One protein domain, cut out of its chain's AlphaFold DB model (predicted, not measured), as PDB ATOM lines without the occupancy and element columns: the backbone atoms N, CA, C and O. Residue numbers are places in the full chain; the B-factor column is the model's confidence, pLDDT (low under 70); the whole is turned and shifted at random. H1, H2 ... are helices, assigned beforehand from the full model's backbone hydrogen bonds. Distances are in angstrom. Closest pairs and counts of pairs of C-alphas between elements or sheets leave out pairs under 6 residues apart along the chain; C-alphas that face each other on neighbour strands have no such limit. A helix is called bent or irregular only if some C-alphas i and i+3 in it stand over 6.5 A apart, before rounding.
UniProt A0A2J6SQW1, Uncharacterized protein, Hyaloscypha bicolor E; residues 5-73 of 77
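Overview. This is residues 5 to 73 of the 77 residues of an uncharacterized protein of Hyaloscypha bicolor E (UniProt A0A2J6SQW1). Three short helices, H1, H2 and H3, pack crosswise into a small head, and from it a long arm trails off through the short helix H4 to the longest helix, H5, which meets no other helix. The arm makes most of the length. The printed part has 69 residues, with five named helices in the order H1 to H5 and no named strand: the class is all helix. The whole is extended, with a radius of gyration of the C-alphas of 19.8 A and spans of 69 by 18 by 17 A.

Along the chain. H1 is residues 5 to 11, beginning at C-alpha 5 at (19.927, 30.464, -50.102). H2 is residues 21 to 28 and H3 is residues 32 to 39, 10.1 A from first to last C-alpha. H4 is residues 46 to 52, with C-alpha 46 at (16.239, 40.806, -45.368). H5 is residues 58 to 69, 19.1 A long, ending at C-alpha 69 at (7.009, 71.444, -41.009). H5 is irregular, but only just: C-alphas 66 and 69 are 6.7 A apart.

Arrangement. H1 and H3 touch, about perpendicular at 87 degrees; their closest C-alphas, of Ala 5 and Leu 35, are 5.8 A apart. H2 and H3 touch at 85 degrees, about perpendicular, closest at the C-alphas of Ser 25 and Leu 32, 5.2 A. H1 and H2 only just touch, with 3 pairs of C-alphas within 8 A, the closest those of Ala 8 and Lys 28 at 6.3 A. H4 is apart from H3 and from H5. In H1, H2 and H4 every O i to N i+4 pair is within hydrogen-bond range; in H3 it is 3 of 4 and in H5 6 of 8.

Size, cuts and confidence. The C-alphas of Gly 16 and Gln 73, the two farthest apart, are 69.4 A apart. The printed part has no cut, and no link is long. Residues 57 to 63 and 65 to 73 stand free. Residues 66 to 73 have pLDDT under 70.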
ATOM      1  N   ALA A   5      20.086  31.510 -51.109       92.25
ATOM      2  CA  ALA A   5      19.927  30.464 -50.102       92.25
ATOM      3  C   ALA A   5      18.596  29.705 -50.239       92.25
ATOM      4  O   ALA A   5      18.550  28.515 -49.947       92.25
ATOM      5  N   SER A   6      17.532  30.379 -50.673       91.12
ATOM      6  CA  SER A   6      16.253  29.743 -51.005       91.12
ATOM      7  C   SER A   6      16.385  28.908 -52.282       91.12
ATOM      8  O   SER A   6      16.017  27.740 -52.279       91.12
ATOM      9  N   GLU A   7      17.011  29.464 -53.323       92.19
ATOM     10  CA  GLU A   7      17.286  28.755 -54.586       92.19
ATOM     11  C   GLU A   7      18.134  27.498 -54.355       92.19
ATOM     12  O   GLU A   7      17.817  26.429 -54.859       92.19
ATOM     13  N   ALA A   8      19.164  27.589 -53.509       91.69
ATOM     14  CA  ALA A   8      19.993  26.448 -53.130       91.69
ATOM     15  C   ALA A   8      19.192  25.295 -52.499       91.69
ATOM     16  O   ALA A   8      19.511  24.136 -52.746       91.69
ATOM     17  N   LEU A   9      18.179  25.595 -51.676       89.81
ATOM     18  CA  LEU A   9      17.323  24.562 -51.083       89.81
ATOM     19  C   LEU A   9      16.344  23.965 -52.098       89.81
ATOM     20  O   LEU A   9      16.051  22.777 -52.009       89.81
ATOM     21  N   GLU A  10      15.852  24.771 -53.040       90.00
ATOM     22  CA  GLU A  10      14.946  24.322 -54.105       90.00
ATOM     23  C   GLU A  10      15.661  23.446 -55.142       90.00
ATOM     24  O   GLU A  10      15.125  22.419 -55.550       90.00
ATOM     25  N   GLU A  11      16.883  23.812 -55.539       89.06
ATOM     26  CA  GLU A  11      17.706  23.031 -56.471       89.06
ATOM     27  C   GLU A  11      18.164  21.693 -55.872       89.06
ATOM     28  O   GLU A  11      18.446  20.745 -56.608       89.06
ATOM     29  N   GLY A  12      18.222  21.598 -54.542       80.31
ATOM     30  CA  GLY A  12      18.574  20.374 -53.837       80.31
ATOM     31  C   GLY A  12      20.030  19.946 -54.044       80.31
ATOM     32  O   GLY A  12      20.929  20.757 -54.278       80.31
ATOM     33  N   PHE A  13      20.281  18.647 -53.888       80.75
ATOM     34  CA  PHE A  13      21.625  18.069 -53.919       80.75
ATOM     35  C   PHE A  13      21.951  17.479 -55.290       80.75
ATOM     36  O   PHE A  13      21.106  16.842 -55.918       80.75
ATOM     37  N   LEU A  14      23.202  17.640 -55.724       77.06
ATOM     38  CA  LEU A  14      23.707  16.971 -56.921       77.06
ATOM     39  C   LEU A  14      23.811  15.456 -56.692       77.06
ATOM     40  O   LEU A  14      24.029  14.984 -55.573       77.06
ATOM     41  N   LEU A  15      23.658  14.684 -57.771       77.75
ATOM     42  CA  LEU A  15      23.735  13.227 -57.719       77.75
ATOM     43  C   LEU A  15      25.137  12.794 -57.255       77.75
ATOM     44  O   LEU A  15      26.133  13.149 -57.879       77.75
ATOM     45  N   GLY A  16      25.207  12.021 -56.172       78.62
ATOM     46  CA  GLY A  16      26.473  11.545 -55.603       78.62
ATOM     47  C   GLY A  16      27.092  12.460 -54.542       78.62
ATOM     48  O   GLY A  16      28.084  12.066 -53.931       78.62
ATOM     49  N   GLU A  17      26.507  13.628 -54.262       76.50
ATOM     50  CA  GLU A  17      26.940  14.462 -53.140       76.50
ATOM     51  C   GLU A  17      26.247  14.094 -51.818       76.50
ATOM     52  O   GLU A  17      25.097  13.637 -51.812       76.50
ATOM     53  N   PRO A  18      26.916  14.316 -50.668       79.94
ATOM     54  CA  PRO A  18      26.284  14.155 -49.368       79.94
ATOM     55  C   PRO A  18      25.053  15.061 -49.249       79.94
ATOM     56  O   PRO A  18      25.159  16.280 -49.375       79.94
ATOM     57  N   GLN A  19      23.893  14.486 -48.922       86.12
ATOM     58  CA  GLN A  19      22.640  15.227 -48.716       86.12
ATOM     59  C   GLN A  19      22.623  15.949 -47.361       86.12
ATOM     60  O   GLN A  19      21.819  15.670 -46.475       86.12
ATOM     61  N   THR A  20      23.574  16.858 -47.167       90.69
ATOM     62  CA  THR A  20      23.752  17.602 -45.920       90.69
ATOM     63  C   THR A  20      23.867  19.090 -46.196       90.69
ATOM     64  O   THR A  20      24.499  19.513 -47.163       90.69
ATOM     65  N   TYR A  21      23.340  19.915 -45.292       90.50
ATOM     66  CA  TYR A  21      23.463  21.369 -45.417       90.50
ATOM     67  C   TYR A  21      24.925  21.847 -45.518       90.50
ATOM     68  O   TYR A  21      25.169  22.886 -46.122       90.50
ATOM     69  N   ASN A  22      25.895  21.089 -44.990       91.50
ATOM     70  CA  ASN A  22      27.330  21.369 -45.139       91.50
ATOM     71  C   ASN A  22      27.814  21.245 -46.587       91.50
ATOM     72  O   ASN A  22      28.513  22.133 -47.079       91.50
ATOM     73  N   ALA A  23      27.439  20.165 -47.274       90.56
ATOM     74  CA  ALA A  23      27.791  19.969 -48.677       90.56
ATOM     75  C   ALA A  23      27.145  21.059 -49.542       90.56
ATOM     76  O   ALA A  23      27.832  21.771 -50.273       90.56
ATOM     77  N   LEU A  24      25.847  21.306 -49.335       91.06
ATOM     78  CA  LEU A  24      25.116  22.348 -50.059       91.06
ATOM     79  C   LEU A  24      25.690  23.750 -49.812       91.06
ATOM     80  O   LEU A  24      25.809  24.544 -50.743       91.06
ATOM     81  N   SER A  25      26.085  24.042 -48.569       92.12
ATOM     82  CA  SER A  25      26.753  25.291 -48.190       92.12
ATOM     83  C   SER A  25      28.044  25.499 -48.978       92.12
ATOM     84  O   SER A  25      28.274  26.593 -49.500       92.12
ATOM     85  N   SER A  26      28.844  24.439 -49.104       90.31
ATOM     86  CA  SER A  26      30.118  24.453 -49.823       90.31
ATOM     87  C   SER A  26      29.914  24.668 -51.324       90.31
ATOM     88  O   SER A  26      30.549  25.544 -51.906       90.31
ATOM     89  N   VAL A  27      28.976  23.938 -51.937       90.06
ATOM     90  CA  VAL A  27      28.699  24.009 -53.383       90.06
ATOM     91  C   VAL A  27      28.075  25.343 -53.787       90.06
ATOM     92  O   VAL A  27      28.482  25.956 -54.771       90.06
ATOM     93  N   LYS A  28      27.074  25.814 -53.038       90.69
ATOM     94  CA  LYS A  28      26.306  27.021 -53.391       90.69
ATOM     95  C   LYS A  28      26.940  28.308 -52.870       90.69
ATOM     96  O   LYS A  28      26.428  29.394 -53.146       90.69
ATOM     97  N   MET A  29      28.044  28.203 -52.123       92.62
ATOM     98  CA  MET A  29      28.716  29.325 -51.464       92.62
ATOM     99  C   MET A  29      27.745  30.175 -50.629       92.62
ATOM    100  O   MET A  29      27.746  31.407 -50.673       92.62
ATOM    101  N   VAL A  30      26.878  29.499 -49.878       92.81
ATOM    102  CA  VAL A  30      25.936  30.101 -48.926       92.81
ATOM    103  C   VAL A  30      26.300  29.587 -47.545       92.81
ATOM    104  O   VAL A  30      26.626  28.414 -47.405       92.81
ATOM    105  N   SER A  31      26.240  30.419 -46.503       94.56
ATOM    106  CA  SER A  31      26.584  29.942 -45.160       94.56
ATOM    107  C   SER A  31      25.645  28.828 -44.685       94.56
ATOM    108  O   SER A  31      24.423  28.902 -44.857       94.56
ATOM    109  N   LEU A  32      26.216  27.830 -44.007       94.88
ATOM    110  CA  LEU A  32      25.482  26.725 -43.392       94.88
ATOM    111  C   LEU A  32      24.327  27.215 -42.514       94.88
ATOM    112  O   LEU A  32      23.208  26.717 -42.615       94.88
ATOM    113  N   SER A  33      24.588  28.216 -41.671       94.25
ATOM    114  CA  SER A  33      23.581  28.810 -40.789       94.25
ATOM    115  C   SER A  33      22.423  29.432 -41.570       94.25
ATOM    116  O   SER A  33      21.271  29.327 -41.153       94.25
ATOM    117  N   THR A  34      22.694  30.029 -42.731       95.00
ATOM    118  CA  THR A  34      21.646  30.612 -43.572       95.00
ATOM    119  C   THR A  34      20.780  29.533 -44.209       95.00
ATOM    120  O   THR A  34      19.559  29.669 -44.197       95.00
ATOM    121  N   LEU A  35      21.374  28.443 -44.698       94.44
ATOM    122  CA  LEU A  35      20.611  27.320 -45.246       94.44
ATOM    123  C   LEU A  35      19.800  26.608 -44.156       94.44
ATOM    124  O   LEU A  35      18.575  26.552 -44.234       94.44
ATOM    125  N   HIS A  36      20.479  26.116 -43.117       93.75
ATOM    126  CA  HIS A  36      19.887  25.240 -42.110       93.75
ATOM    127  C   HIS A  36      19.004  25.985 -41.103       93.75
ATOM    128  O   HIS A  36      17.868  25.595 -40.857       93.75
ATOM    129  N   TYR A  37      19.501  27.072 -40.509       94.31
ATOM    130  CA  TYR A  37      18.786  27.747 -39.424       94.31
ATOM    131  C   TYR A  37      17.793  28.801 -39.932       94.31
ATOM    132  O   TYR A  37      16.759  29.025 -39.300       94.31
ATOM    133  N   HIS A  38      18.071  29.464 -41.061       94.31
ATOM    134  CA  HIS A  38      17.186  30.502 -41.595       94.31
ATOM    135  C   HIS A  38      16.206  29.973 -42.644       94.31
ATOM    136  O   HIS A  38      15.000  30.021 -42.407       94.31
ATOM    137  N   ARG A  39      16.687  29.495 -43.793       93.69
ATOM    138  CA  ARG A  39      15.813  29.186 -44.934       93.69
ATOM    139  C   ARG A  39      15.002  27.913 -44.758       93.69
ATOM    140  O   ARG A  39      13.796  27.966 -44.970       93.69
ATOM    141  N   ALA A  40      15.607  26.828 -44.273       90.75
ATOM    142  CA  ALA A  40      14.878  25.580 -44.025       90.75
ATOM    143  C   ALA A  40      13.752  25.741 -42.982       90.75
ATOM    144  O   ALA A  40      12.741  25.053 -43.053       90.75
ATOM    145  N   ASN A  41      13.881  26.711 -42.067       91.88
ATOM    146  CA  ASN A  41      12.851  27.061 -41.081       91.88
ATOM    147  C   ASN A  41      11.876  28.158 -41.566       91.88
ATOM    148  O   ASN A  41      11.147  28.740 -40.764       91.88
ATOM    149  N   GLY A  42      11.885  28.508 -42.858       90.31
ATOM    150  CA  GLY A  42      10.950  29.467 -43.459       90.31
ATOM    151  C   GLY A  42      11.250  30.947 -43.182       90.31
ATOM    152  O   GLY A  42      10.425  31.820 -43.470       90.31
ATOM    153  N   ARG A  43      12.422  31.286 -42.631       93.00
ATOM    154  CA  ARG A  43      12.798  32.686 -42.396       93.00
ATOM    155  C   ARG A  43      13.141  33.357 -43.725       93.00
ATOM    156  O   ARG A  43      14.054  32.926 -44.424       93.00
ATOM    157  N   ARG A  44      12.464  34.465 -44.035       90.00
ATOM    158  CA  ARG A  44      12.679  35.269 -45.256       90.00
ATOM    159  C   ARG A  44      14.036  35.974 -45.284       90.00
ATOM    160  O   ARG A  44      14.649  36.211 -44.235       90.00
ATOM    161  N   SER A  45      14.508  36.338 -46.481       89.38
ATOM    162  CA  SER A  45      15.672  37.228 -46.626       89.38
ATOM    163  C   SER A  45      15.378  38.616 -46.053       89.38
ATOM    164  O   SER A  45      14.218  38.978 -45.837       89.38
ATOM    165  N   LYS A  46      16.422  39.412 -45.796       86.19
ATOM    166  CA  LYS A  46      16.239  40.806 -45.368       86.19
ATOM    167  C   LYS A  46      15.525  41.615 -46.451       86.19
ATOM    168  O   LYS A  46      14.593  42.336 -46.115       86.19
ATOM    169  N   GLU A  47      15.883  41.446 -47.726       84.69
ATOM    170  CA  GLU A  47      15.202  42.135 -48.828       84.69
ATOM    171  C   GLU A  47      13.746  41.683 -48.967       84.69
ATOM    172  O   GLU A  47      12.856  42.515 -49.118       84.69
ATOM    173  N   GLN A  48      13.473  40.376 -48.891       86.19
ATOM    174  CA  GLN A  48      12.102  39.859 -48.943       86.19
ATOM    175  C   GLN A  48      11.269  40.358 -47.763       86.19
ATOM    176  O   GLN A  48      10.109  40.735 -47.938       86.19
ATOM    177  N   LYS A  49      11.858  40.397 -46.563       87.88
ATOM    178  CA  LYS A  49      11.219  40.971 -45.380       87.88
ATOM    179  C   LYS A  49      10.911  42.452 -45.606       87.88
ATOM    180  O   LYS A  49       9.759  42.832 -45.422       87.88
ATOM    181  N   ALA A  50      11.879  43.244 -46.066       85.00
ATOM    182  CA  ALA A  50      11.702  44.670 -46.338       85.00
ATOM    183  C   ALA A  50      10.601  44.934 -47.376       85.00
ATOM    184  O   ALA A  50       9.728  45.765 -47.140       85.00
ATOM    185  N   LYS A  51      10.567  44.159 -48.471       83.62
ATOM    186  CA  LYS A  51       9.487  44.217 -49.472       83.62
ATOM    187  C   LYS A  51       8.125  43.902 -48.858       83.62
ATOM    188  O   LYS A  51       7.167  44.625 -49.096       83.62
ATOM    189  N   SER A  52       8.041  42.848 -48.041       82.31
ATOM    190  CA  SER A  52       6.781  42.474 -47.386       82.31
ATOM    191  C   SER A  52       6.313  43.484 -46.339       82.31
ATOM    192  O   SER A  52       5.120  43.599 -46.098       82.31
ATOM    193  N   GLN A  53       7.246  44.207 -45.723       86.00
ATOM    194  CA  GLN A  53       6.962  45.224 -44.715       86.00
ATOM    195  C   GLN A  53       6.765  46.618 -45.321       86.00
ATOM    196  O   GLN A  53       6.538  47.551 -44.560       86.00
ATOM    197  N   GLN A  54       6.857  46.753 -46.654       81.69
ATOM    198  CA  GLN A  54       6.814  48.037 -47.360       81.69
ATOM    199  C   GLN A  54       7.727  49.077 -46.694       81.69
ATOM    200  O   GLN A  54       7.328  50.210 -46.437       81.69
ATOM    201  N   CYS A  55       8.951  48.668 -46.344       76.31
ATOM    202  CA  CYS A  55       9.905  49.589 -45.741       76.31
ATOM    203  C   CYS A  55      10.194  50.741 -46.704       76.31
ATOM    204  O   CYS A  55      10.393  50.520 -47.899       76.31
ATOM    205  N   LEU A  56      10.258  51.946 -46.148       79.75
ATOM    206  CA  LEU A  56      10.603  53.150 -46.885       79.75
ATOM    207  C   LEU A  56      12.017  53.024 -47.452       79.75
ATOM    208  O   LEU A  56      12.938  52.521 -46.803       79.75
ATOM    209  N   THR A  57      12.194  53.513 -48.666       81.88
ATOM    210  CA  THR A  57      13.514  53.795 -49.214       81.88
ATOM    211  C   THR A  57      14.161  54.944 -48.435       81.88
ATOM    212  O   THR A  57      13.457  55.794 -47.882       81.88
ATOM    213  N   PRO A  58      15.503  55.057 -48.437       82.62
ATOM    214  CA  PRO A  58      16.179  56.185 -47.793       82.62
ATOM    215  C   PRO A  58      15.687  57.560 -48.281       82.62
ATOM    216  O   PRO A  58      15.702  58.534 -47.529       82.62
ATOM    217  N   LEU A  59      15.229  57.652 -49.537       82.62
ATOM    218  CA  LEU A  59      14.649  58.875 -50.092       82.62
ATOM    219  C   LEU A  59      13.275  59.187 -49.481       82.62
ATOM    220  O   LEU A  59      13.023  60.330 -49.108       82.62
ATOM    221  N   GLU A  60      12.408  58.185 -49.354       83.25
ATOM    222  CA  GLU A  60      11.082  58.329 -48.739       83.25
ATOM    223  C   GLU A  60      11.183  58.630 -47.237       83.25
ATOM    224  O   GLU A  60      10.468  59.491 -46.727       83.25
ATOM    225  N   GLU A  61      12.127  57.999 -46.535       83.94
ATOM    226  CA  GLU A  61      12.426  58.308 -45.133       83.94
ATOM    227  C   GLU A  61      12.895  59.766 -44.977       83.94
ATOM    228  O   GLU A  61      12.401  60.510 -44.124       83.94
ATOM    229  N   LYS A  62      13.781  60.234 -45.867       84.12
ATOM    230  CA  LYS A  62      14.221  61.636 -45.892       84.12
ATOM    231  C   LYS A  62      13.072  62.600 -46.205       84.12
ATOM    232  O   LYS A  62      12.996  63.662 -45.592       84.12
ATOM    233  N   ALA A  63      12.156  62.243 -47.103       80.06
ATOM    234  CA  ALA A  63      10.965  63.046 -47.371       80.06
ATOM    235  C   ALA A  63      10.077  63.167 -46.118       80.06
ATOM    236  O   ALA A  63       9.663  64.271 -45.768       80.06
ATOM    237  N   LEU A  64       9.875  62.074 -45.374       76.06
ATOM    238  CA  LEU A  64       9.110  62.070 -44.121       76.06
ATOM    239  C   LEU A  64       9.761  62.875 -42.995       76.06
ATOM    240  O   LEU A  64       9.048  63.535 -42.245       76.06
ATOM    241  N   THR A  65      11.091  62.921 -42.906       73.44
ATOM    242  CA  THR A  65      11.773  63.826 -41.955       73.44
ATOM    243  C   THR A  65      11.651  65.311 -42.331       73.44
ATOM    244  O   THR A  65      11.797  66.170 -41.460       73.44
ATOM    245  N   GLY A  66      11.330  65.633 -43.593       64.50
ATOM    246  CA  GLY A  66      11.012  66.988 -44.072       64.50
ATOM    247  C   GLY A  66       9.532  67.388 -43.933       64.50
ATOM    248  O   GLY A  66       9.217  68.574 -43.814       64.50
ATOM    249  N   ILE A  67       8.629  66.407 -43.843       59.06
ATOM    250  CA  ILE A  67       7.182  66.590 -43.653       59.06
ATOM    251  C   ILE A  67       6.745  67.265 -42.319       59.06
ATOM    252  O   ILE A  67       5.717  67.954 -42.350       59.06
ATOM    253  N   PRO A  68       7.455  67.203 -41.162       55.62
ATOM    254  CA  PRO A  68       6.933  67.738 -39.899       55.62
ATOM    255  C   PRO A  68       6.812  69.270 -39.849       55.62
ATOM    256  O   PRO A  68       6.291  69.800 -38.868       55.62
ATOM    257  N   LYS A  69       7.253  69.997 -40.887       55.03
ATOM    258  CA  LYS A  69       7.009  71.444 -41.009       55.03
ATOM    259  C   LYS A  69       5.715  71.784 -41.746       55.03
ATOM    260  O   LYS A  69       5.057  72.740 -41.363       55.03
ATOM    261  N   VAL A  70       5.332  71.001 -42.754       56.91
ATOM    262  CA  VAL A  70       4.165  71.304 -43.599       56.91
ATOM    263  C   VAL A  70       2.877  70.777 -42.965       56.91
ATOM    264  O   VAL A  70       1.898  71.507 -42.880       56.91
ATOM    265  N   LEU A  71       2.876  69.555 -42.418       56.09
ATOM    266  CA  LEU A  71       1.658  68.984 -41.820       56.09
ATOM    267  C   LEU A  71       1.246  69.634 -40.489       56.09
ATOM    268  O   LEU A  71       0.067  69.599 -40.152       56.09
ATOM    269  N   LYS A  72       2.164  70.298 -39.770       55.19
ATOM    270  CA  LYS A  72       1.813  71.120 -38.593       55.19
ATOM    271  C   LYS A  72       0.953  72.340 -38.944       55.19
ATOM    272  O   LYS A  72       0.211  72.812 -38.092       55.19
ATOM    273  N   GLN A  73       1.052  72.854 -40.172       53.31
ATOM    274  CA  GLN A  73       0.263  74.004 -40.621       53.31
ATOM    275  C   GLN A  73      -1.190  73.620 -40.946       53.31
ATOM    276  O   GLN A  73      -2.078  74.457 -40.837       53.31
TER     277      GLN A  73